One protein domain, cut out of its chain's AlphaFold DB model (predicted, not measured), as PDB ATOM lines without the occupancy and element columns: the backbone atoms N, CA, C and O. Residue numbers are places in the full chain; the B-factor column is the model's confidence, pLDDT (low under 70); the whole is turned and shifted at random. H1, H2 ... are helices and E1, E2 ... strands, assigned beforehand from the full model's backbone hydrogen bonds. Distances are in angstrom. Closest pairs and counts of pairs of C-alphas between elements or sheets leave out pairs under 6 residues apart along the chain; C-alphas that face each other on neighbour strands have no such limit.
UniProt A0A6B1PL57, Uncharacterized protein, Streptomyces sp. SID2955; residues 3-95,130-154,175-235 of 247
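This is residues 3 to 95, 130 to 154 and 175 to 235 of the 247 residues of an uncharacterized protein of Streptomyces sp. SID2955 (UniProt A0A6B1PL57). Two twisted sheets lie face to face as a sandwich, a curled sheet of five strands and a smaller one of three, and the long helix H1 covers the smaller sheet's other face. Beyond one end of the strands, the link around H2 loops out, and its residues 29 to 34 stick out free. The 179 printed residues include five named helices and eight named strands, in the order H1 H2 H3 E1 E2 E3 H4 E4 E5 E6 H5 E7 E8; the class is mixed. The sheets run E4 E5 E6 E1 E8 and E3 E2 E7, both antiparallel. The whole is compact, with a radius of gyration of the C-alphas of 17.6 A, yet elongated, spanning 55 by 36 by 29 A.

H1, residues 3 to 20, begins at C-alpha 3 (23.603, 23.836, 74.517) and is 25.1 A long. H2 is residues 34 to 37 and H3 residues 48 to 54. E1, residues 69 to 78, bends by 50 degrees at residue 75. E2, residues 84 to 95, is 34.5 A long; E3 is 130 to 138, H4 139 to 143 and E4 146 to 153. E5, residues 176 to 188, is 37.8 A long; E6 is 191 to 200, H5 211 to 217 and E7 220 to 229. E8, residues 231 to 234, ends at C-alpha 234 (21.958, 40.928, 89.063).

In the sandwich, the facing parts are 9.1 A centre to centre. In the larger sheet, N 149 and O 180 of E4 and E5 are 2.9 A apart; E5 and E6, a hairpin, have N 181 and O 197 at 2.8 A. Across E1 and E6, N 72 and O 196 are within hydrogen-bond range at 2.8 A, and across E1 and E8, N 77 and O 232 are within hydrogen-bond range at 2.8 A. In the smaller sheet, N 87 and O 135 of E2 and E3 are 2.8 A apart, and N 88 and O 225 of E2 and E7 2.9 A. H1 is on this sheet, as two layers, a helix on one face, at a height of 8.6 A; its closest C-alphas to E7 are Leu 20 and Ala 221, 5.7 A. H4 is on the larger sheet; H5 only grazes both. H2 and H3 are on neither. Every O i to N i+4 pair is within hydrogen-bond range in H1 and H4; H3 and H5 have 1 of 3, with 1 of 4 and 2 of 4 O i to N i+3 pairs, and H2 is too short for such a pair.

The C-alphas of Ser 32 and Pro 189, the two farthest apart, are 57.4 A apart. Residues 96 to 129 and 155 to 174 are not printed; the gaps between C-alphas are 10.3 A and 4.5 A. The links H1 to H2 and H3 to E1 are long. Mean pLDDT of the printed part is 85.8; residues 3 to 9, 21 to 41 and 63 are under 70.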
ATOM      1  N   ASN A   3      22.187  24.134  74.264       34.59
ATOM      2  CA  ASN A   3      23.603  23.836  74.517       34.59
ATOM      3  C   ASN A   3      24.334  24.879  75.383       34.59
ATOM      4  O   ASN A   3      25.210  24.498  76.150       34.59
ATOM      5  N   GLY A   4      23.955  26.164  75.328       42.62
ATOM      6  CA  GLY A   4      24.662  27.220  76.074       42.62
ATOM      7  C   GLY A   4      24.462  27.143  77.593       42.62
ATOM      8  O   GLY A   4      25.395  27.364  78.362       42.62
ATOM      9  N   VAL A   5      23.264  26.748  78.038       52.62
ATOM     10  CA  VAL A   5      22.959  26.535  79.466       52.62
ATOM     11  C   VAL A   5      23.655  25.273  79.991       52.62
ATOM     12  O   VAL A   5      24.082  25.236  81.145       52.62
ATOM     13  N   GLY A   6      23.812  24.249  79.142       56.34
ATOM     14  CA  GLY A   6      24.547  23.022  79.464       56.34
ATOM     15  C   GLY A   6      26.049  23.255  79.658       56.34
ATOM     16  O   GLY A   6      26.608  22.809  80.659       56.34
ATOM     17  N   GLU A   7      26.692  24.007  78.758       57.78
ATOM     18  CA  GLU A   7      28.123  24.342  78.858       57.78
ATOM     19  C   GLU A   7      28.433  25.280  80.035       57.78
ATOM     20  O   GLU A   7      29.377  25.027  80.786       57.78
ATOM     21  N   GLY A   8      27.607  26.310  80.264       62.62
ATOM     22  CA  GLY A   8      27.752  27.192  81.429       62.62
ATOM     23  C   GLY A   8      27.581  26.446  82.758       62.62
ATOM     24  O   GLY A   8      28.301  26.703  83.725       62.62
ATOM     25  N   CYS A   9      26.686  25.454  82.798       68.44
ATOM     26  CA  CYS A   9      26.524  24.580  83.957       68.44
ATOM     27  C   CYS A   9      27.767  23.708  84.196       68.44
ATOM     28  O   CYS A   9      28.187  23.567  85.344       68.44
ATOM     29  N   ALA A  10      28.399  23.183  83.141       74.31
ATOM     30  CA  ALA A  10      29.611  22.372  83.259       74.31
ATOM     31  C   ALA A  10      30.806  23.169  83.818       74.31
ATOM     32  O   ALA A  10      31.494  22.690  84.719       74.31
ATOM     33  N   GLN A  11      31.018  24.403  83.348       78.62
ATOM     34  CA  GLN A  11      32.083  25.280  83.859       78.62
ATOM     35  C   GLN A  11      31.862  25.662  85.329       78.62
ATOM     36  O   GLN A  11      32.789  25.578  86.137       78.62
ATOM     37  N   LEU A  12      30.625  26.017  85.699       81.62
ATOM     38  CA  LEU A  12      30.261  26.285  87.092       81.62
ATOM     39  C   LEU A  12      30.484  25.054  87.982       81.62
ATOM     40  O   LEU A  12      31.000  25.185  89.090       81.62
ATOM     41  N   CYS A  13      30.122  23.862  87.499       79.56
ATOM     42  CA  CYS A  13      30.333  22.619  88.239       79.56
ATOM     43  C   CYS A  13      31.820  22.357  88.492       79.56
ATOM     44  O   CYS A  13      32.164  22.004  89.611       79.56
ATOM     45  N   ALA A  14      32.702  22.609  87.519       81.50
ATOM     46  CA  ALA A  14      34.143  22.434  87.704       81.50
ATOM     47  C   ALA A  14      34.717  23.343  88.811       81.50
ATOM     48  O   ALA A  14      35.519  22.895  89.630       81.50
ATOM     49  N   VAL A  15      34.271  24.603  88.885       82.19
ATOM     50  CA  VAL A  15      34.641  25.512  89.989       82.19
ATOM     51  C   VAL A  15      34.068  25.008  91.313       82.19
ATOM     52  O   VAL A  15      34.773  24.943  92.319       82.19
ATOM     53  N   ALA A  16      32.797  24.610  91.316       80.75
ATOM     54  CA  ALA A  16      32.133  24.097  92.507       80.75
ATOM     55  C   ALA A  16      32.769  22.792  93.020       80.75
ATOM     56  O   ALA A  16      32.809  22.580  94.227       80.75
ATOM     57  N   ASP A  17      33.308  21.945  92.140       80.75
ATOM     58  CA  ASP A  17      34.048  20.732  92.506       80.75
ATOM     59  C   ASP A  17      35.345  21.064  93.245       80.75
ATOM     60  O   ASP A  17      35.657  20.429  94.251       80.75
ATOM     61  N   ALA A  18      36.070  22.093  92.796       76.88
ATOM     62  CA  ALA A  18      37.271  22.557  93.484       76.88
ATOM     63  C   ALA A  18      36.955  23.052  94.909       76.88
ATOM     64  O   ALA A  18      37.671  22.714  95.851       76.88
ATOM     65  N   VAL A  19      35.850  23.788  95.074       75.62
ATOM     66  CA  VAL A  19      35.414  24.327  96.374       75.62
ATOM     67  C   VAL A  19      34.812  23.242  97.277       75.62
ATOM     68  O   VAL A  19      35.023  23.270  98.487       75.62
ATOM     69  N   LEU A  20      34.109  22.244  96.721       74.88
ATOM     70  CA  LEU A  20      33.469  21.161  97.489       74.88
ATOM     71  C   LEU A  20      34.475  20.396  98.363       74.88
ATOM     72  O   LEU A  20      34.130  19.935  99.450       74.88
ATOM     73  N   TYR A  21      35.713  20.258  97.885       69.50
ATOM     74  CA  TYR A  21      36.782  19.546  98.584       69.50
ATOM     75  C   TYR A  21      37.770  20.463  99.313       69.50
ATOM     76  O   TYR A  21      38.704  19.965  99.961       69.50
ATOM     77  N   GLU A  22      37.568  21.781  99.260       67.44
ATOM     78  CA  GLU A  22      38.374  22.734 100.011       67.44
ATOM     79  C   GLU A  22      38.201  22.492 101.520       67.44
ATOM     80  O   GLU A  22      37.095  22.396 102.049       67.44
ATOM     81  N   GLY A  23      39.315  22.270 102.225       60.56
ATOM     82  CA  GLY A  23      39.306  21.856 103.636       60.56
ATOM     83  C   GLY A  23      38.947  20.380 103.896       60.56
ATOM     84  O   GLY A  23      39.035  19.935 105.043       60.56
ATOM     85  N   TYR A  24      38.592  19.593 102.868       59.09
ATOM     86  CA  TYR A  24      38.331  18.152 102.999       59.09
ATOM     87  C   TYR A  24      39.577  17.289 102.726       59.09
ATOM     88  O   TYR A  24      39.877  16.390 103.513       59.09
ATOM     89  N   LEU A  25      40.314  17.558 101.637       53.88
ATOM     90  CA  LEU A  25      41.410  16.685 101.166       53.88
ATOM     91  C   LEU A  25      42.641  17.404 100.591       53.88
ATOM     92  O   LEU A  25      43.596  16.736 100.202       53.88
ATOM     93  N   LEU A  26      42.670  18.738 100.538       42.44
ATOM     94  CA  LEU A  26      43.692  19.449  99.754       42.44
ATOM     95  C   LEU A  26      45.132  19.380 100.301       42.44
ATOM     96  O   LEU A  26      46.028  19.928  99.668       42.44
ATOM     97  N   TYR A  27      45.404  18.701 101.425       33.41
ATOM     98  CA  TYR A  27      46.775  18.531 101.921       33.41
ATOM     99  C   TYR A  27      47.073  17.115 102.447       33.41
ATOM    100  O   TYR A  27      46.277  16.566 103.214       33.41
ATOM    101  N   PRO A  28      48.250  16.537 102.117       38.31
ATOM    102  CA  PRO A  28      48.677  15.211 102.562       38.31
ATOM    103  C   PRO A  28      49.110  15.250 104.034       38.31
ATOM    104  O   PRO A  28      50.291  15.171 104.376       38.31
ATOM    105  N   TYR A  29      48.149  15.404 104.937       44.06
ATOM    106  CA  TYR A  29      48.394  15.352 106.370       44.06
ATOM    107  C   TYR A  29      48.146  13.943 106.909       44.06
ATOM    108  O   TYR A  29      47.178  13.269 106.552       44.06
ATOM    109  N   ARG A  30      49.017  13.496 107.819       50.91
ATOM    110  CA  ARG A  30      48.813  12.252 108.570       50.91
ATOM    111  C   ARG A  30      47.546  12.392 109.420       50.91
ATOM    112  O   ARG A  30      47.228  13.475 109.897       50.91
ATOM    113  N   ARG A  31      46.839  11.295 109.693       50.59
ATOM    114  CA  ARG A  31      45.654  11.294 110.578       50.59
ATOM    115  C   ARG A  31      45.920  11.911 111.962       50.59
ATOM    116  O   ARG A  31      45.025  12.493 112.564       50.59
ATOM    117  N   SER A  32      47.152  11.815 112.461       52.91
ATOM    118  CA  SER A  32      47.565  12.424 113.729       52.91
ATOM    119  C   SER A  32      47.734  13.945 113.668       52.91
ATOM    120  O   SER A  32      47.800  14.569 114.727       52.91
ATOM    121  N   SER A  33      47.788  14.547 112.476       50.22
ATOM    122  CA  SER A  33      47.935  15.989 112.305       50.22
ATOM    123  C   SER A  33      46.742  16.711 112.926       50.22
ATOM    124  O   SER A  33      45.597  16.465 112.559       50.22
ATOM    125  N   ALA A  34      47.009  17.636 113.850       44.88
ATOM    126  CA  ALA A  34      45.975  18.413 114.542       44.88
ATOM    127  C   ALA A  34      45.021  19.138 113.568       44.88
ATOM    128  O   ALA A  34      43.826  19.225 113.831       44.88
ATOM    129  N   LYS A  35      45.530  19.546 112.395       44.06
ATOM    130  CA  LYS A  35      44.750  20.139 111.295       44.06
ATOM    131  C   LYS A  35      43.688  19.201 110.696       44.06
ATOM    132  O   LYS A  35      42.682  19.690 110.209       44.06
ATOM    133  N   ASN A  36      43.864  17.880 110.796       47.12
ATOM    134  CA  ASN A  36      42.873  16.882 110.371       47.12
ATOM    135  C   ASN A  36      41.888  16.498 111.489       47.12
ATOM    136  O   ASN A  36      40.898  15.820 111.222       47.12
ATOM    137  N   ARG A  37      42.152  16.899 112.742       48.69
ATOM    138  CA  ARG A  37      41.267  16.627 113.891       48.69
ATOM    139  C   ARG A  37      40.133  17.644 113.999       48.69
ATOM    140  O   ARG A  37      39.061  17.308 114.490       48.69
ATOM    141  N   VAL A  38      40.365  18.869 113.528       47.47
ATOM    142  CA  VAL A  38      39.363  19.936 113.475       47.47
ATOM    143  C   VAL A  38      38.982  20.163 112.019       47.47
ATOM    144  O   VAL A  38      39.683  20.843 111.275       47.47
ATOM    145  N   ARG A  39      37.858  19.568 111.609       58.12
ATOM    146  CA  ARG A  39      37.261  19.800 110.288       58.12
ATOM    147  C   ARG A  39      36.584  21.166 110.280       58.12
ATOM    148  O   ARG A  39      35.397  21.260 110.608       58.12
ATOM    149  N   TRP A  40      37.344  22.199 109.942       50.06
ATOM    150  CA  TRP A  40      36.790  23.488 109.556       50.06
ATOM    151  C   TRP A  40      36.495  23.406 108.052       50.06
ATOM    152  O   TRP A  40      37.393  23.315 107.224       50.06
ATOM    153  N   GLN A  41      35.217  23.287 107.716       65.94
ATOM    154  CA  GLN A  41      34.726  23.330 106.340       65.94
ATOM    155  C   GLN A  41      33.689  24.439 106.292       65.94
ATOM    156  O   GLN A  41      32.864  24.554 107.203       65.94
ATOM    157  N   PHE A  42      33.722  25.244 105.239       71.56
ATOM    158  CA  PHE A  42      32.658  26.206 104.995       71.56
ATOM    159  C   PHE A  42      31.347  25.454 104.722       71.56
ATOM    160  O   PHE A  42      31.352  24.391 104.109       71.56
ATOM    161  N   GLY A  43      30.214  25.972 105.202       85.62
ATOM    162  CA  GLY A  43      28.899  25.394 104.893       85.62
ATOM    163  C   GLY A  43      28.585  24.043 105.557       85.62
ATOM    164  O   GLY A  43      27.873  23.227 104.966       85.62
ATOM    165  N   VAL A  44      29.089  23.775 106.766       91.25
ATOM    166  CA  VAL A  44      28.646  22.614 107.562       91.25
ATOM    167  C   VAL A  44      27.284  22.905 108.194       91.25
ATOM    168  O   VAL A  44      27.162  23.815 109.013       91.25
ATOM    169  N   LEU A  45      26.270  22.115 107.828       95.00
ATOM    170  CA  LEU A  45      24.922  22.192 108.393       95.00
ATOM    171  C   LEU A  45      24.670  20.998 109.313       95.00
ATOM    172  O   LEU A  45      24.405  19.889 108.843       95.00
ATOM    173  N   LEU A  46      24.761  21.216 110.619       95.56
ATOM    174  CA  LEU A  46      24.552  20.218 111.671       95.56
ATOM    175  C   LEU A  46      23.074  20.148 112.109       95.56
ATOM    176  O   LEU A  46      22.309  21.067 111.820       95.56
ATOM    177  N   PRO A  47      22.650  19.080 112.813       97.38
ATOM    178  CA  PRO A  47      21.312  19.003 113.397       97.38
ATOM    179  C   PRO A  47      20.992  20.209 114.286       97.38
ATOM    180  O   PRO A  47      21.795  20.585 115.145       97.38
ATOM    181  N   ARG A  48      19.803  20.796 114.110       97.00
ATOM    182  CA  ARG A  48      19.398  22.039 114.791       97.00
ATOM    183  C   ARG A  48      19.500  21.958 116.309       97.00
ATOM    184  O   ARG A  48      20.060  22.857 116.924       97.00
ATOM    185  N   ASN A  49      19.004  20.872 116.896       96.50
ATOM    186  CA  ASN A  49      19.013  20.668 118.343       96.50
ATOM    187  C   ASN A  49      20.430  20.621 118.941       96.50
ATOM    188  O   ASN A  49      20.615  20.993 120.094       96.50
ATOM    189  N   TRP A  50      21.427  20.180 118.170       96.38
ATOM    190  CA  TRP A  50      22.825  20.169 118.600       96.38
ATOM    191  C   TRP A  50      23.449  21.559 118.513       96.38
ATOM    192  O   TRP A  50      24.133  21.983 119.437       96.38
ATOM    193  N   VAL A  51      23.205  22.272 117.410       94.44
ATOM    194  CA  VAL A  51      23.778  23.608 117.190       94.44
ATOM    195  C   VAL A  51      23.182  24.630 118.157       94.44
ATOM    196  O   VAL A  51      23.911  25.460 118.684       94.44
ATOM    197  N   GLU A  52      21.876  24.557 118.421       95.50
ATOM    198  CA  GLU A  52      21.174  25.519 119.282       95.50
ATOM    199  C   GLU A  52      21.214  25.168 120.782       95.50
ATOM    200  O   GLU A  52      20.541  25.811 121.586       95.50
ATOM    201  N   ARG A  53      21.993  24.155 121.190       94.06
ATOM    202  CA  ARG A  53      22.024  23.664 122.584       94.06
ATOM    203  C   ARG A  53      22.493  24.714 123.600       94.06
ATOM    204  O   ARG A  53      22.062  24.683 124.747       94.06
ATOM    205  N   ASP A  54      23.365  25.622 123.164       91.25
ATOM    206  CA  ASP A  54      23.975  26.675 123.984       91.25
ATOM    207  C   ASP A  54      23.318  28.051 123.722       91.25
ATOM    208  O   ASP A  54      23.785  29.078 124.209       91.25
ATOM    209  N   GLY A  55      22.230  28.081 122.943       92.81
ATOM    210  CA  GLY A  55      21.528  29.292 122.520       92.81
ATOM    211  C   GLY A  55      21.206  29.293 121.021       92.81
ATOM    212  O   GLY A  55      21.739  28.483 120.265       92.81
ATOM    213  N   PRO A  56      20.320  30.191 120.559       93.38
ATOM    214  CA  PRO A  56      19.928  30.252 119.155       93.38
ATOM    215  C   PRO A  56      21.107  30.636 118.251       93.38
ATOM    216  O   PRO A  56      21.977  31.418 118.636       93.38
ATOM    217  N   VAL A  57      21.097  30.144 117.008       90.25
ATOM    218  CA  VAL A  57      22.082  30.568 116.003       90.25
ATOM    219  C   VAL A  57      21.840  32.025 115.623       90.25
ATOM    220  O   VAL A  57      20.825  32.357 115.005       90.25
ATOM    221  N   THR A  58      22.806  32.889 115.925       89.06
ATOM    222  CA  THR A  58      22.830  34.264 115.419       89.06
ATOM    223  C   THR A  58      23.190  34.262 113.929       89.06
ATOM    224  O   THR A  58      24.180  33.628 113.552       89.06
ATOM    225  N   PRO A  59      22.432  34.960 113.061       86.75
ATOM    226  CA  PRO A  59      22.793  35.107 111.655       86.75
ATOM    227  C   PRO A  59      24.200  35.688 111.494       86.75
ATOM    228  O   PRO A  59      24.560  36.673 112.134       86.75
ATOM    229  N   GLY A  60      24.985  35.083 110.610       84.75
ATOM    230  CA  GLY A  60      26.348  35.499 110.312       84.75
ATOM    231  C   GLY A  60      26.766  35.044 108.921       84.75
ATOM    232  O   GLY A  60      25.970  34.473 108.171       84.75
ATOM    233  N   LEU A  61      28.024  35.300 108.570       79.44
ATOM    234  CA  LEU A  61      28.569  34.856 107.295       79.44
ATOM    235  C   LEU A  61      28.673  33.322 107.270       79.44
ATOM    236  O   LEU A  61      29.116  32.688 108.231       79.44
ATOM    237  N   SER A  62      28.237  32.719 106.161       70.19
ATOM    238  CA  SER A  62      28.255  31.264 105.998       70.19
ATOM    239  C   SER A  62      29.669  30.712 106.192       70.19
ATOM    240  O   SER A  62      30.624  31.181 105.577       70.19
ATOM    241  N   GLY A  63      29.791  29.702 107.056       68.44
ATOM    242  CA  GLY A  63      31.059  29.053 107.380       68.44
ATOM    243  C   GLY A  63      31.944  29.785 108.398       68.44
ATOM    244  O   GLY A  63      33.027  29.290 108.693       68.44
ATOM    245  N   SER A  64      31.490  30.897 108.992       70.19
ATOM    246  CA  SER A  64      32.155  31.496 110.166       70.19
ATOM    247  C   SER A  64      31.908  30.722 111.468       70.19
ATOM    248  O   SER A  64      32.692  30.840 112.406       70.19
ATOM    249  N   ALA A  65      30.838  29.925 111.528       78.94
ATOM    250  CA  ALA A  65      30.502  29.038 112.638       78.94
ATOM    251  C   ALA A  65      29.639  27.866 112.144       78.94
ATOM    252  O   ALA A  65      29.088  27.910 111.039       78.94
ATOM    253  N   ASP A  66      29.509  26.829 112.974       87.06
ATOM    254  CA  ASP A  66      28.536  25.761 112.750       87.06
ATOM    255  C   ASP A  66      27.112  26.339 112.779       87.06
ATOM    256  O   ASP A  66      26.751  27.107 113.669       87.06
ATOM    257  N   SER A  67      26.295  25.949 111.804       93.38
ATOM    258  CA  SER A  67      24.888  26.334 111.702       93.38
ATOM    259  C   SER A  67      24.041  25.094 111.433       93.38
ATOM    260  O   SER A  67      24.562  24.021 111.127       93.38
ATOM    261  N   TRP A  68      22.724  25.230 111.524       95.62
ATOM    262  CA  TRP A  68      21.769  24.214 111.075       95.62
ATOM    263  C   TRP A  68      21.099  24.571 109.746       95.62
ATOM    264  O   TRP A  68      20.374  23.762 109.168       95.62
ATOM    265  N   TYR A  69      21.367  25.772 109.231       96.19
ATOM    266  CA  TYR A  69      20.863  26.240 107.948       96.19
ATOM    267  C   TYR A  69      21.875  27.117 107.208       96.19
ATOM    268  O   TYR A  69      22.762  27.723 107.811       96.19
ATOM    269  N   GLN A  70      21.679  27.244 105.899       94.75
ATOM    270  CA  GLN A  70      22.267  28.301 105.078       94.75
ATOM    271  C   GLN A  70      21.177  29.047 104.312       94.75
ATOM    272  O   GLN A  70      20.109  28.493 104.042       94.75
ATOM    273  N   ARG A  71      21.466  30.295 103.941       94.75
ATOM    274  CA  ARG A  71      20.609  31.138 103.108       94.75
ATOM    275  C   ARG A  71      21.457  31.816 102.038       94.75
ATOM    276  O   ARG A  71      22.453  32.451 102.365       94.75
ATOM    277  N   THR A  72      21.026  31.704 100.791       93.50
ATOM    278  CA  THR A  72      21.569  32.430  99.641       93.50
ATOM    279  C   THR A  72      20.492  33.360  99.114       93.50
ATOM    280  O   THR A  72      19.347  32.936  98.961       93.50
ATOM    281  N   GLU A  73      20.847  34.609  98.826       93.94
ATOM    282  CA  GLU A  73      19.949  35.564  98.182       93.94
ATOM    283  C   GLU A  73      20.576  36.125  96.919       93.94
ATOM    284  O   GLU A  73      21.780  36.364  96.864       93.94
ATOM    285  N   CYS A  74      19.751  36.312  95.897       94.44
ATOM    286  CA  CYS A  74      20.150  36.988  94.674       94.44
ATOM    287  C   CYS A  74      18.951  37.684  94.042       94.44
ATOM    288  O   CYS A  74      17.796  37.305  94.252       94.44
ATOM    289  N   LEU A  75      19.240  38.706  93.253       95.44
ATOM    290  CA  LEU A  75      18.254  39.361  92.417       95.44
ATOM    291  C   LEU A  75      18.245  38.706  91.037       95.44
ATOM    292  O   LEU A  75      19.301  38.488  90.438       95.44
ATOM    293  N   VAL A  76      17.050  38.413  90.531       95.19
ATOM    294  CA  VAL A  76      16.846  37.769  89.232       95.19
ATOM    295  C   VAL A  76      15.857  38.569  88.403       95.19
ATOM    296  O   VAL A  76      14.745  38.862  88.846       95.19
ATOM    297  N   ARG A  77      16.259  38.900  87.176       94.75
ATOM    298  CA  ARG A  77      15.410  39.538  86.172       94.75
ATOM    299  C   ARG A  77      14.994  38.521  85.117       94.75
ATOM    300  O   ARG A  77      15.840  37.957  84.431       94.75
ATOM    301  N   VAL A  78      13.695  38.321  84.954       94.62
ATOM    302  CA  VAL A  78      13.113  37.480  83.906       94.62
ATOM    303  C   VAL A  78      13.134  38.233  82.576       94.62
ATOM    304  O   VAL A  78      12.699  39.381  82.495       94.62
ATOM    305  N   ARG A  79      13.667  37.594  81.530       94.19
ATOM    306  CA  ARG A  79      13.796  38.160  80.175       94.19
ATOM    307  C   ARG A  79      12.906  37.471  79.144       94.19
ATOM    308  O   ARG A  79      12.664  38.053  78.090       94.19
ATOM    309  N   ARG A  80      12.449  36.248  79.424       94.12
ATOM    310  CA  ARG A  80      11.619  35.427  78.528       94.12
ATOM    311  C   ARG A  80      10.465  34.789  79.302       94.12
ATOM    312  O   ARG A  80      10.592  34.573  80.502       94.12
ATOM    313  N   GLU A  81       9.364  34.482  78.618       89.00
ATOM    314  CA  GLU A  81       8.175  33.856  79.229       89.00
ATOM    315  C   GLU A  81       8.380  32.370  79.578       89.00
ATOM    316  O   GLU A  81       7.732  31.817  80.460       89.00
ATOM    317  N   ASP A  82       9.319  31.708  78.905       92.62
ATOM    318  CA  ASP A  82       9.734  30.330  79.178       92.62
ATOM    319  C   ASP A  82      10.923  30.262  80.151       92.62
ATOM    320  O   ASP A  82      11.648  29.267  80.196       92.62
ATOM    321  N   ALA A  83      11.154  31.332  80.919       94.88
ATOM    322  CA  ALA A  83      12.275  31.419  81.836       94.88
ATOM    323  C   ALA A  83      12.218  30.360  82.944       94.88
ATOM    324  O   ALA A  83      11.157  30.024  83.480       94.88
ATOM    325  N   ALA A  84      13.398  29.886  83.333       95.06
ATOM    326  CA  ALA A  84      13.560  28.899  84.380       95.06
ATOM    327  C   ALA A  84      14.812  29.156  85.222       95.06
ATOM    328  O   ALA A  84      15.845  29.617  84.732       95.06
ATOM    329  N   VAL A  85      14.734  28.802  86.503       96.00
ATOM    330  CA  VAL A  85      15.861  28.827  87.437       96.00
ATOM    331  C   VAL A  85      16.092  27.420  87.960       96.00
ATOM    332  O   VAL A  85      15.276  26.854  88.682       96.00
ATOM    333  N   ARG A  86      17.236  26.848  87.607       95.88
ATOM    334  CA  ARG A  86      17.740  25.603  88.173       95.88
ATOM    335  C   ARG A  86      18.423  25.897  89.502       95.88
ATOM    336  O   ARG A  86      19.334  26.720  89.565       95.88
ATOM    337  N   VAL A  87      18.011  25.174  90.536       96.06
ATOM    338  CA  VAL A  87      18.588  25.222  91.879       96.06
ATOM    339  C   VAL A  87      19.160  23.851  92.191       96.06
ATOM    340  O   VAL A  87      18.418  22.871  92.278       96.06
ATOM    341  N   ARG A  88      20.478  23.778  92.372       95.69
ATOM    342  CA  ARG A  88      21.172  22.550  92.759       95.69
ATOM    343  C   ARG A  88      21.825  22.731  94.118       95.69
ATOM    344  O   ARG A  88      22.695  23.579  94.282       95.69
ATOM    345  N   VAL A  89      21.432  21.905  95.079       95.81
ATOM    346  CA  VAL A  89      22.074  21.828  96.395       95.81
ATOM    347  C   VAL A  89      23.085  20.697  96.361       95.81
ATOM    348  O   VAL A  89      22.734  19.569  96.013       95.81
ATOM    349  N   ARG A  90      24.332  21.000  96.714       94.06
ATOM    350  CA  ARG A  90      25.448  20.049  96.730       94.06
ATOM    351  C   ARG A  90      26.071  20.008  98.112       94.06
ATOM    352  O   ARG A  90      26.150  21.034  98.785       94.06
ATOM    353  N   TYR A  91      26.484  18.823  98.538       94.06
ATOM    354  CA  TYR A  91      27.119  18.602  99.834       94.06
ATOM    355  C   TYR A  91      27.871  17.272  99.855       94.06
ATOM    356  O   TYR A  91      27.697  16.409  98.996       94.06
ATOM    357  N   LEU A  92      28.700  17.096 100.872       94.00
ATOM    358  CA  LEU A  92      29.400  15.869 101.196       94.00
ATOM    359  C   LEU A  92      28.647  15.127 102.314       94.00
ATOM    360  O   LEU A  92      28.331  15.693 103.362       94.00
ATOM    361  N   GLN A  93      28.373  13.840 102.102       95.06
ATOM    362  CA  GLN A  93      27.875  12.922 103.128       95.06
ATOM    363  C   GLN A  93      29.061  12.177 103.745       95.06
ATOM    364  O   GLN A  93      29.810  11.514 103.025       95.06
ATOM    365  N   LEU A  94      29.215  12.242 105.070       93.44
ATOM    366  CA  LEU A  94      30.281  11.527 105.769       93.44
ATOM    367  C   LEU A  94      30.115  10.006 105.633       93.44
ATOM    368  O   LEU A  94      29.034   9.451 105.848       93.44
ATOM    369  N   GLN A  95      31.220   9.336 105.337       92.69
ATOM    370  CA  GLN A  95      31.321   7.890 105.237       92.69
ATOM    371  C   GLN A  95      32.451   7.394 106.130       92.69
ATOM    372  O   GLN A  95      33.587   7.828 106.012       92.69
ATOM    373  N   PRO A 130      30.065  12.759  97.570       93.38
ATOM    374  CA  PRO A 130      29.320  13.894  97.052       93.38
ATOM    375  C   PRO A 130      27.859  13.515  96.816       93.38
ATOM    376  O   PRO A 130      27.533  12.417  96.356       93.38
ATOM    377  N   ARG A 131      26.969  14.438  97.161       95.62
ATOM    378  CA  ARG A 131      25.522  14.333  97.001       95.62
ATOM    379  C   ARG A 131      25.006  15.604  96.364       95.62
ATOM    380  O   ARG A 131      25.475  16.700  96.668       95.62
ATOM    381  N   GLU A 132      24.020  15.440  95.497       95.31
ATOM    382  CA  GLU A 132      23.349  16.547  94.842       95.31
ATOM    383  C   GLU A 132      21.845  16.307  94.775       95.31
ATOM    384  O   GLU A 132      21.361  15.177  94.710       95.31
ATOM    385  N   THR A 133      21.090  17.393  94.837       96.25
ATOM    386  CA  THR A 133      19.655  17.406  94.569       96.25
ATOM    387  C   THR A 133      19.359  18.643  93.747       96.25
ATOM    388  O   THR A 133      19.802  19.739  94.091       96.25
ATOM    389  N   GLU A 134      18.628  18.461  92.654       95.25
ATOM    390  CA  GLU A 134      18.312  19.522  91.707       95.25
ATOM    391  C   GLU A 134      16.804  19.648  91.523       95.25
ATOM    392  O   GLU A 134      16.085  18.653  91.426       95.25
ATOM    393  N   VAL A 135      16.347  20.893  91.435       94.94
ATOM    394  CA  VAL A 135      15.021  21.244  90.934       94.94
ATOM    395  C   VAL A 135      15.146  22.363  89.907       94.94
ATOM    396  O   VAL A 135      16.077  23.168  89.951       94.94
ATOM    397  N   VAL A 136      14.187  22.431  88.994       96.25
ATOM    398  CA  VAL A 136      14.028  23.547  88.064       96.25
ATOM    399  C   VAL A 136      12.720  24.234  88.417       96.25
ATOM    400  O   VAL A 136      11.694  23.561  88.479       96.25
ATOM    401  N   LEU A 137      12.781  25.537  88.686       95.19
ATOM    402  CA  LEU A 137      11.615  26.384  88.898       95.19
ATOM    403  C   LEU A 137      11.278  27.092  87.593       95.19
ATOM    404  O   LEU A 137      12.127  27.796  87.043       95.19
ATOM    405  N   THR A 138      10.053  26.929  87.111       95.31
ATOM    406  CA  THR A 138       9.532  27.715  85.984       95.31
ATOM    407  C   THR A 138       9.180  29.135  86.426       95.31
ATOM    408  O   THR A 138       8.991  29.397  87.616       95.31
ATOM    409  N   GLN A 139       9.014  30.059  85.476       92.25
ATOM    410  CA  GLN A 139       8.479  31.391  85.772       92.25
ATOM    411  C   GLN A 139       7.145  31.328  86.538       92.25
ATOM    412  O   GLN A 139       6.910  32.128  87.439       92.25
ATOM    413  N   GLU A 140       6.286  30.360  86.220       93.69
ATOM    414  CA  GLU A 140       5.005  30.174  86.899       93.69
ATOM    415  C   GLU A 140       5.184  29.800  88.384       93.69
ATOM    416  O   GLU A 140       4.475  30.318  89.246       93.69
ATOM    417  N   GLU A 141       6.157  28.945  88.713       93.62
ATOM    418  CA  GLU A 141       6.506  28.629  90.106       93.62
ATOM    419  C   GLU A 141       7.101  29.843  90.831       93.62
ATOM    420  O   GLU A 141       6.759  30.080  91.990       93.62
ATOM    421  N   LEU A 142       7.930  30.652  90.158       89.94
ATOM    422  CA  LEU A 142       8.433  31.911  90.724       89.94
ATOM    423  C   LEU A 142       7.280  32.878  91.040       89.94
ATOM    424  O   LEU A 142       7.238  33.457  92.122       89.94
ATOM    425  N   LEU A 143       6.302  33.004  90.138       91.81
ATOM    426  CA  LEU A 143       5.108  33.835  90.338       91.81
ATOM    427  C   LEU A 143       4.230  33.357  91.501       91.81
ATOM    428  O   LEU A 143       3.588  34.172  92.158       91.81
ATOM    429  N   ARG A 144       4.221  32.051  91.785       94.69
ATOM    430  CA  ARG A 144       3.528  31.461  92.943       94.69
ATOM    431  C   ARG A 144       4.322  31.559  94.253       94.69
ATOM    432  O   ARG A 144       3.888  31.005  95.259       94.69
ATOM    433  N   GLY A 145       5.459  32.256  94.255       91.19
ATOM    434  CA  GLY A 145       6.286  32.488  95.441       91.19
ATOM    435  C   GLY A 145       7.404  31.464  95.652       91.19
ATOM    436  O   GLY A 145       8.113  31.555  96.651       91.19
ATOM    437  N   GLY A 146       7.607  30.530  94.720       94.31
ATOM    438  CA  GLY A 146       8.683  29.543  94.747       94.31
ATOM    439  C   GLY A 146       8.245  28.142  95.186       94.31
ATOM    440  O   GLY A 146       7.096  27.737  95.009       94.31
ATOM    441  N   ARG A 147       9.191  27.346  95.698       96.25
ATOM    442  CA  ARG A 147       8.995  25.911  95.955       96.25
ATOM    443  C   ARG A 147       9.851  25.394  97.103       96.25
ATOM    444  O   ARG A 147      11.016  25.750  97.248       96.25
ATOM    445  N   THR A 148       9.291  24.457  97.866       98.06
ATOM    446  CA  THR A 148      10.032  23.638  98.835       98.06
ATOM    447  C   THR A 148      10.249  22.225  98.299       98.06
ATOM    448  O   THR A 148       9.341  21.636  97.711       98.06
ATOM    449  N   PHE A 149      11.431  21.655  98.526       98.19
ATOM    450  CA  PHE A 149      11.748  20.272  98.176       98.19
ATOM    451  C   PHE A 149      12.657  19.609  99.219       98.19
ATOM    452  O   PHE A 149      13.343  20.272 100.001       98.19
ATOM    453  N   ALA A 150      12.626  18.276  99.256       98.19
ATOM    454  CA  ALA A 150      13.471  17.486 100.143       98.19
ATOM    455  C   ALA A 150      14.855  17.268  99.521       98.19
ATOM    456  O   ALA A 150      14.961  16.943  98.341       98.19
ATOM    457  N   VAL A 151      15.891  17.366 100.349       98.00
ATOM    458  CA  VAL A 151      17.275  17.011 100.026       98.00
ATOM    459  C   VAL A 151      17.648  15.833 100.918       98.00
ATOM    460  O   VAL A 151      17.492  15.901 102.137       98.00
ATOM    461  N   ARG A 152      18.062  14.705 100.335       96.38
ATOM    462  CA  ARG A 152      18.269  13.460 101.092       96.38
ATOM    463  C   ARG A 152      19.495  12.704 100.615       96.38
ATOM    464  O   ARG A 152      19.716  12.554  99.419       96.38
ATOM    465  N   ALA A 153      20.227  12.139 101.568       97.25
ATOM    466  CA  ALA A 153      21.217  11.106 101.314       97.25
ATOM    467  C   ALA A 153      20.911   9.892 102.200       97.25
ATOM    468  O   ALA A 153      20.923  10.028 103.425       97.25
ATOM    469  N   PRO A 154      20.629   8.710 101.625       97.19
ATOM    470  CA  PRO A 154      20.240   7.541 102.403       97.19
ATOM    471  C   PRO A 154      21.396   7.016 103.262       97.19
ATOM    472  O   PRO A 154      22.578   7.194 102.940       97.19
ATOM    473  N   GLU A 175      21.956   8.271 107.372       97.12
ATOM    474  CA  GLU A 175      21.050   9.113 106.592       97.12
ATOM    475  C   GLU A 175      21.299  10.583 106.949       97.12
ATOM    476  O   GLU A 175      21.560  10.896 108.113       97.12
ATOM    477  N   VAL A 176      21.223  11.443 105.935       97.88
ATOM    478  CA  VAL A 176      21.188  12.898 106.080       97.88
ATOM    479  C   VAL A 176      19.918  13.409 105.411       97.88
ATOM    480  O   VAL A 176      19.678  13.123 104.232       97.88
ATOM    481  N   ARG A 177      19.111  14.166 106.151       98.25
ATOM    482  CA  ARG A 177      17.862  14.767 105.677       98.25
ATOM    483  C   ARG A 177      17.913  16.279 105.801       98.25
ATOM    484  O   ARG A 177      18.140  16.824 106.878       98.25
ATOM    485  N   ALA A 178      17.584  16.959 104.718       98.44
ATOM    486  CA  ALA A 178      17.429  18.397 104.672       98.44
ATOM    487  C   ALA A 178      16.178  18.801 103.897       98.44
ATOM    488  O   ALA A 178      15.575  18.025 103.146       98.44
ATOM    489  N   ARG A 179      15.812  20.062 104.073       98.62
ATOM    490  CA  ARG A 179      14.772  20.731 103.306       98.62
ATOM    491  C   ARG A 179      15.364  21.979 102.681       98.62
ATOM    492  O   ARG A 179      16.036  22.743 103.369       98.62
ATOM    493  N   THR A 180      15.061  22.202 101.410       98.62
ATOM    494  CA  THR A 180      15.405  23.443 100.727       98.62
ATOM    495  C   THR A 180      14.133  24.164 100.321       98.62
ATOM    496  O   THR A 180      13.255  23.584  99.683       98.62
ATOM    497  N   THR A 181      14.034  25.426 100.722       98.56
ATOM    498  CA  THR A 181      12.948  26.343 100.379       98.56
ATOM    499  C   THR A 181      13.522  27.406  99.451       98.56
ATOM    500  O   THR A 181      14.469  28.096  99.824       98.56
ATOM    501  N   VAL A 182      12.971  27.518  98.249       98.31
ATOM    502  CA  VAL A 182      13.227  28.618  97.318       98.31
ATOM    503  C   VAL A 182      12.028  29.547  97.404       98.31
ATOM    504  O   VAL A 182      10.919  29.125  97.094       98.31
ATOM    505  N   GLU A 183      12.247  30.782  97.831       97.94
ATOM    506  CA  GLU A 183      11.244  31.846  97.846       97.94
ATOM    507  C   GLU A 183      11.552  32.830  96.718       97.94
ATOM    508  O   GLU A 183      12.718  33.156  96.486       97.94
ATOM    509  N   ALA A 184      10.516  33.301  96.031       96.75
ATOM    510  CA  ALA A 184      10.620  34.330  95.003       96.75
ATOM    511  C   ALA A 184       9.744  35.528  95.389       96.75
ATOM    512  O   ALA A 184       8.526  35.503  95.231       96.75
ATOM    513  N   GLU A 185      10.370  36.574  95.922       95.69
ATOM    514  CA  GLU A 185       9.705  37.818  96.307       95.69
ATOM    515  C   GLU A 185       9.678  38.772  95.098       95.69
ATOM    516  O   GLU A 185      10.748  39.172  94.630       95.69
ATOM    517  N   PRO A 186       8.502  39.144  94.559       93.75
ATOM    518  CA  PRO A 186       8.422  40.106  93.467       93.75
ATOM    519  C   PRO A 186       8.767  41.514  93.966       93.75
ATOM    520  O   PRO A 186       8.177  41.999  94.928       93.75
ATOM    521  N   LEU A 187       9.696  42.188  93.283       92.62
ATOM    522  CA  LEU A 187      10.109  43.561  93.610       92.62
ATOM    523  C   LEU A 187       9.603  44.584  92.587       92.62
ATOM    524  O   LEU A 187       9.300  45.721  92.934       92.62
ATOM    525  N   ALA A 188       9.526  44.180  91.319       91.12
ATOM    526  CA  ALA A 188       9.011  44.962  90.198       91.12
ATOM    527  C   ALA A 188       8.591  43.998  89.066       91.12
ATOM    528  O   ALA A 188       8.901  42.804  89.147       91.12
ATOM    529  N   PRO A 189       7.915  44.458  87.995       89.62
ATOM    530  CA  PRO A 189       7.583  43.597  86.860       89.62
ATOM    531  C   PRO A 189       8.818  42.863  86.310       89.62
ATOM    532  O   PRO A 189       9.782  43.484  85.866       89.62
ATOM    533  N   GLY A 190       8.794  41.530  86.378       90.12
ATOM    534  CA  GLY A 190       9.892  40.672  85.928       90.12
ATOM    535  C   GLY A 190      11.145  40.686  86.814       90.12
ATOM    536  O   GLY A 190      12.144  40.097  86.416       90.12
ATOM    537  N   LEU A 191      11.127  41.322  87.989       93.56
ATOM    538  CA  LEU A 191      12.247  41.366  88.930       93.56
ATOM    539  C   LEU A 191      11.870  40.699  90.254       93.56
ATOM    540  O   LEU A 191      10.893  41.089  90.895       93.56
ATOM    541  N   TYR A 192      12.703  39.759  90.692       94.88
ATOM    542  CA  TYR A 192      12.490  38.989  91.911       94.88
ATOM    543  C   TYR A 192      13.736  38.988  92.789       94.88
ATOM    544  O   TYR A 192      14.857  38.900  92.285       94.88
ATOM    545  N   ARG A 193      13.537  38.989  94.107       95.62
ATOM    546  CA  ARG A 193      14.538  38.506  95.058       95.62
ATOM    547  C   ARG A 193      14.305  37.021  95.273       95.62
ATOM    548  O   ARG A 193      13.272  36.616  95.804       95.62
ATOM    549  N   LEU A 194      15.269  36.211  94.855       97.12
ATOM    550  CA  LEU A 194      15.286  34.797  95.183       97.12
ATOM    551  C   LEU A 194      15.991  34.596  96.511       97.12
ATOM    552  O   LEU A 194      17.112  35.071  96.697       97.12
ATOM    553  N   ARG A 195      15.364  33.829  97.398       97.44
ATOM    554  CA  ARG A 195      15.967  33.350  98.638       97.44
ATOM    555  C   ARG A 195      15.953  31.836  98.647       97.44
ATOM    556  O   ARG A 195      14.893  31.222  98.669       97.44
ATOM    557  N   VAL A 196      17.131  31.225  98.675       97.94
ATOM    558  CA  VAL A 196      17.281  29.778  98.822       97.94
ATOM    559  C   VAL A 196      17.771  29.474 100.223       97.94
ATOM    560  O   VAL A 196      18.882  29.845 100.594       97.94
ATOM    561  N   ARG A 197      16.938  28.801 101.010       97.56
ATOM    562  CA  ARG A 197      17.244  28.389 102.379       97.56
ATOM    563  C   ARG A 197      17.308  26.872 102.448       97.56
ATOM    564  O   ARG A 197      16.303  26.218 102.195       97.56
ATOM    565  N   THR A 198      18.464  26.329 102.816       98.12
ATOM    566  CA  THR A 198      18.652  24.889 103.046       98.12
ATOM    567  C   THR A 198      18.854  24.644 104.531       98.12
ATOM    568  O   THR A 198      19.722  25.263 105.143       98.12
ATOM    569  N   GLU A 199      18.057  23.750 105.100       98.06
ATOM    570  CA  GLU A 199      17.985  23.465 106.532       98.06
ATOM    571  C   GLU A 199      18.243  21.981 106.761       98.06
ATOM    572  O   GLU A 199      17.612  21.135 106.124       98.06
ATOM    573  N   ASN A 200      19.146  21.657 107.683       98.31
ATOM    574  CA  ASN A 200      19.268  20.299 108.185       98.31
ATOM    575  C   ASN A 200      18.024  19.974 109.032       98.31
ATOM    576  O   ASN A 200      17.657  20.727 109.933       98.31
ATOM    577  N   THR A 201      17.368  18.862 108.711       98.06
ATOM    578  CA  THR A 201      16.134  18.388 109.365       98.06
ATOM    579  C   THR A 201      16.348  17.109 110.176       98.06
ATOM    580  O   THR A 201      15.387  16.509 110.654       98.06
ATOM    581  N   ASP A 202      17.593  16.650 110.305       95.69
ATOM    582  CA  ASP A 202      17.954  15.601 111.247       95.69
ATOM    583  C   ASP A 202      17.973  16.105 112.688       95.69
ATOM    584  O   ASP A 202      18.077  17.297 112.980       95.69
ATOM    585  N   GLU A 203      17.930  15.132 113.590       94.19
ATOM    586  CA  GLU A 203      18.046  15.327 115.022       94.19
ATOM    587  C   GLU A 203      19.288  14.587 115.532       94.19
ATOM    588  O   GLU A 203      19.540  13.423 115.186       94.19
ATOM    589  N   ALA A 204      20.101  15.272 116.334       92.50
ATOM    590  CA  ALA A 204      21.193  14.629 117.047       92.50
ATOM    591  C   ALA A 204      20.617  13.761 118.180       92.50
ATOM    592  O   ALA A 204      19.832  14.286 118.968       92.50
ATOM    593  N   PRO A 205      21.015  12.477 118.308       90.38
ATOM    594  CA  PRO A 205      20.543  11.613 119.395       90.38
ATOM    595  C   PRO A 205      20.901  12.136 120.788       90.38
ATOM    596  O   PRO A 205      20.165  11.910 121.740       90.38
ATOM    597  N   ASP A 206      22.042  12.814 120.890       92.88
ATOM    598  CA  ASP A 206      22.514  13.478 122.097       92.88
ATOM    599  C   ASP A 206      23.042  14.875 121.708       92.88
ATOM    600  O   ASP A 206      24.072  14.978 121.029       92.88
ATOM    601  N   PRO A 207      22.343  15.959 122.090       90.50
ATOM    602  CA  PRO A 207      22.788  17.332 121.852       90.50
ATOM    603  C   PRO A 207      24.116  17.675 122.541       90.50
ATOM    604  O   PRO A 207      24.848  18.539 122.058       90.50
ATOM    605  N   ALA A 208      24.466  16.995 123.636       92.12
ATOM    606  CA  ALA A 208      25.720  17.201 124.357       92.12
ATOM    607  C   ALA A 208      26.897  16.429 123.741       92.12
ATOM    608  O   ALA A 208      28.049  16.625 124.139       92.12
ATOM    609  N   ALA A 209      26.640  15.576 122.744       91.62
ATOM    610  CA  ALA A 209      27.675  14.743 122.165       91.62
ATOM    611  C   ALA A 209      28.788  15.587 121.506       91.62
ATOM    612  O   ALA A 209      28.528  16.666 120.951       91.62
ATOM    613  N   PRO A 210      30.048  15.110 121.502       90.12
ATOM    614  CA  PRO A 210      31.136  15.799 120.820       90.12
ATOM    615  C   PRO A 210      30.830  15.985 119.331       90.12
ATOM    616  O   PRO A 210      30.306  15.072 118.692       90.12
ATOM    617  N   ARG A 211      31.232  17.119 118.745       87.94
ATOM    618  CA  ARG A 211      30.937  17.482 117.342       87.94
ATOM    619  C   ARG A 211      31.184  16.347 116.345       87.94
ATOM    620  O   ARG A 211      30.347  16.081 115.493       87.94
ATOM    621  N   GLY A 212      32.306  15.635 116.476       85.31
ATOM    622  CA  GLY A 212      32.655  14.521 115.585       85.31
ATOM    623  C   GLY A 212      31.586  13.423 115.505       85.31
ATOM    624  O   GLY A 212      31.379  12.844 114.445       85.31
ATOM    625  N   THR A 213      30.849  13.183 116.591       86.56
ATOM    626  CA  THR A 213      29.812  12.139 116.658       86.56
ATOM    627  C   THR A 213      28.544  12.492 115.876       86.56
ATOM    628  O   THR A 213      27.832  11.598 115.418       86.56
ATOM    629  N   VAL A 214      28.279  13.787 115.677       91.50
ATOM    630  CA  VAL A 214      27.092  14.286 114.968       91.50
ATOM    631  C   VAL A 214      27.372  14.658 113.510       91.50
ATOM    632  O   VAL A 214      26.427  14.776 112.732       91.50
ATOM    633  N   LEU A 215      28.646  14.735 113.093       91.56
ATOM    634  CA  LEU A 215      29.036  15.011 111.698       91.56
ATOM    635  C   LEU A 215      28.460  14.005 110.695       91.56
ATOM    636  O   LEU A 215      28.204  14.363 109.550       91.56
ATOM    637  N   GLY A 216      28.203  12.763 111.117       92.69
ATOM    638  CA  GLY A 216      27.555  11.754 110.275       92.69
ATOM    639  C   GLY A 216      26.146  12.136 109.807       92.69
ATOM    640  O   GLY A 216      25.668  11.563 108.835       92.69
ATOM    641  N   ARG A 217      25.494  13.087 110.487       95.62
ATOM    642  CA  ARG A 217      24.148  13.602 110.185       95.62
ATOM    643  C   ARG A 217      24.178  15.020 109.606       95.62
ATOM    644  O   ARG A 217      23.137  15.659 109.494       95.62
ATOM    645  N   ALA A 218      25.364  15.545 109.303       95.31
ATOM    646  CA  ALA A 218      25.531  16.885 108.766       95.31
ATOM    647  C   ALA A 218      25.549  16.877 107.235       95.31
ATOM    648  O   ALA A 218      25.990  15.910 106.608       95.31
ATOM    649  N   LEU A 219      25.141  17.996 106.638       95.69
ATOM    650  CA  LEU A 219      25.510  18.320 105.267       95.69
ATOM    651  C   LEU A 219      26.870  19.021 105.336       95.69
ATOM    652  O   LEU A 219      26.985  20.097 105.925       95.69
ATOM    653  N   LEU A 220      27.919  18.386 104.817       91.88
ATOM    654  CA  LEU A 220      29.278  18.928 104.849       91.88
ATOM    655  C   LEU A 220      29.559  19.706 103.558       91.88
ATOM    656  O   LEU A 220      29.101  19.292 102.496       91.88
ATOM    657  N   ALA A 221      30.309  20.808 103.627       89.62
ATOM    658  CA  ALA A 221      30.654  21.620 102.452       89.62
ATOM    659  C   ALA A 221      29.435  22.048 101.601       89.62
ATOM    660  O   ALA A 221      29.481  22.066 100.369       89.62
ATOM    661  N   THR A 222      28.312  22.344 102.261       92.06
ATOM    662  CA  THR A 222      27.025  22.544 101.591       92.06
ATOM    663  C   THR A 222      27.016  23.856 100.820       92.06
ATOM    664  O   THR A 222      27.209  24.919 101.412       92.06
ATOM    665  N   HIS A 223      26.690  23.806  99.535       90.06
ATOM    666  CA  HIS A 223      26.552  24.990  98.694       90.06
ATOM    667  C   HIS A 223      25.387  24.863  97.711       90.06
ATOM    668  O   HIS A 223      24.956  23.766  97.350       90.06
ATOM    669  N   THR A 224      24.883  26.018  97.281       92.69
ATOM    670  CA  THR A 224      23.776  26.133  96.331       92.69
ATOM    671  C   THR A 224      24.295  26.712  95.023       92.69
ATOM    672  O   THR A 224      24.891  27.786  95.016       92.69
ATOM    673  N   LEU A 225      24.047  26.015  93.918       93.19
ATOM    674  CA  LEU A 225      24.278  26.516  92.569       93.19
ATOM    675  C   LEU A 225      22.952  26.977  91.970       93.19
ATOM    676  O   LEU A 225      21.952  26.256  92.024       93.19
ATOM    677  N   LEU A 226      22.968  28.171  91.385       93.81
ATOM    678  CA  LEU A 226      21.839  28.765  90.684       93.81
ATOM    679  C   LEU A 226      22.220  28.940  89.219       93.81
ATOM    680  O   LEU A 226      23.241  29.551  88.912       93.81
ATOM    681  N   VAL A 227      21.410  28.388  88.322       93.56
ATOM    682  CA  VAL A 227      21.601  28.525  86.875       93.56
ATOM    683  C   VAL A 227      20.296  28.988  86.261       93.56
ATOM    684  O   VAL A 227      19.242  28.408  86.504       93.56
ATOM    685  N   GLY A 228      20.373  30.045  85.469       93.00
ATOM    686  CA  GLY A 228      19.229  30.667  84.835       93.00
ATOM    687  C   GLY A 228      19.155  30.335  83.354       93.00
ATOM    688  O   GLY A 228      20.176  30.364  82.672       93.00
ATOM    689  N   ASP A 229      17.954  30.073  82.855       93.50
ATOM    690  CA  ASP A 229      17.640  30.121  81.431       93.50
ATOM    691  C   ASP A 229      16.540  31.161  81.198       93.50
ATOM    692  O   ASP A 229      15.525  31.164  81.890       93.50
ATOM    693  N   GLY A 230      16.757  32.097  80.272       93.81
ATOM    694  CA  GLY A 230      15.837  33.221  80.063       93.81
ATOM    695  C   GLY A 230      15.740  34.194  81.243       93.81
ATOM    696  O   GLY A 230      14.825  35.018  81.276       93.81
ATOM    697  N   VAL A 231      16.684  34.133  82.185       95.12
ATOM    698  CA  VAL A 231      16.831  35.089  83.287       95.12
ATOM    699  C   VAL A 231      18.241  35.669  83.329       95.12
ATOM    700  O   VAL A 231      19.184  35.092  82.793       95.12
ATOM    701  N   GLU A 232      18.386  36.784  84.030       94.19
ATOM    702  CA  GLU A 232      19.668  37.390  84.366       94.19
ATOM    703  C   GLU A 232      19.799  37.530  85.881       94.19
ATOM    704  O   GLU A 232      18.904  38.069  86.536       94.19
ATOM    705  N   PHE A 233      20.932  37.088  86.426       94.00
ATOM    706  CA  PHE A 233      21.307  37.389  87.805       94.00
ATOM    707  C   PHE A 233      21.912  38.786  87.872       94.00
ATOM    708  O   PHE A 233      22.773  39.143  87.068       94.00
ATOM    709  N   VAL A 234      21.460  39.574  88.838       92.31
ATOM    710  CA  VAL A 234      21.958  40.928  89.063       92.31
ATOM    711  C   VAL A 234      23.054  40.876  90.123       92.31
ATOM    712  O   VAL A 234      22.876  40.274  91.182       92.31
ATOM    713  N   SER A 235      24.193  41.506  89.827       86.31
ATOM    714  CA  SER A 235      25.288  41.657  90.784       86.31
ATOM    715  C   SER A 235      24.826  42.475  91.989       86.31
ATOM    716  O   SER A 235      24.263  43.552  91.819       86.31
TER     717      SER A 235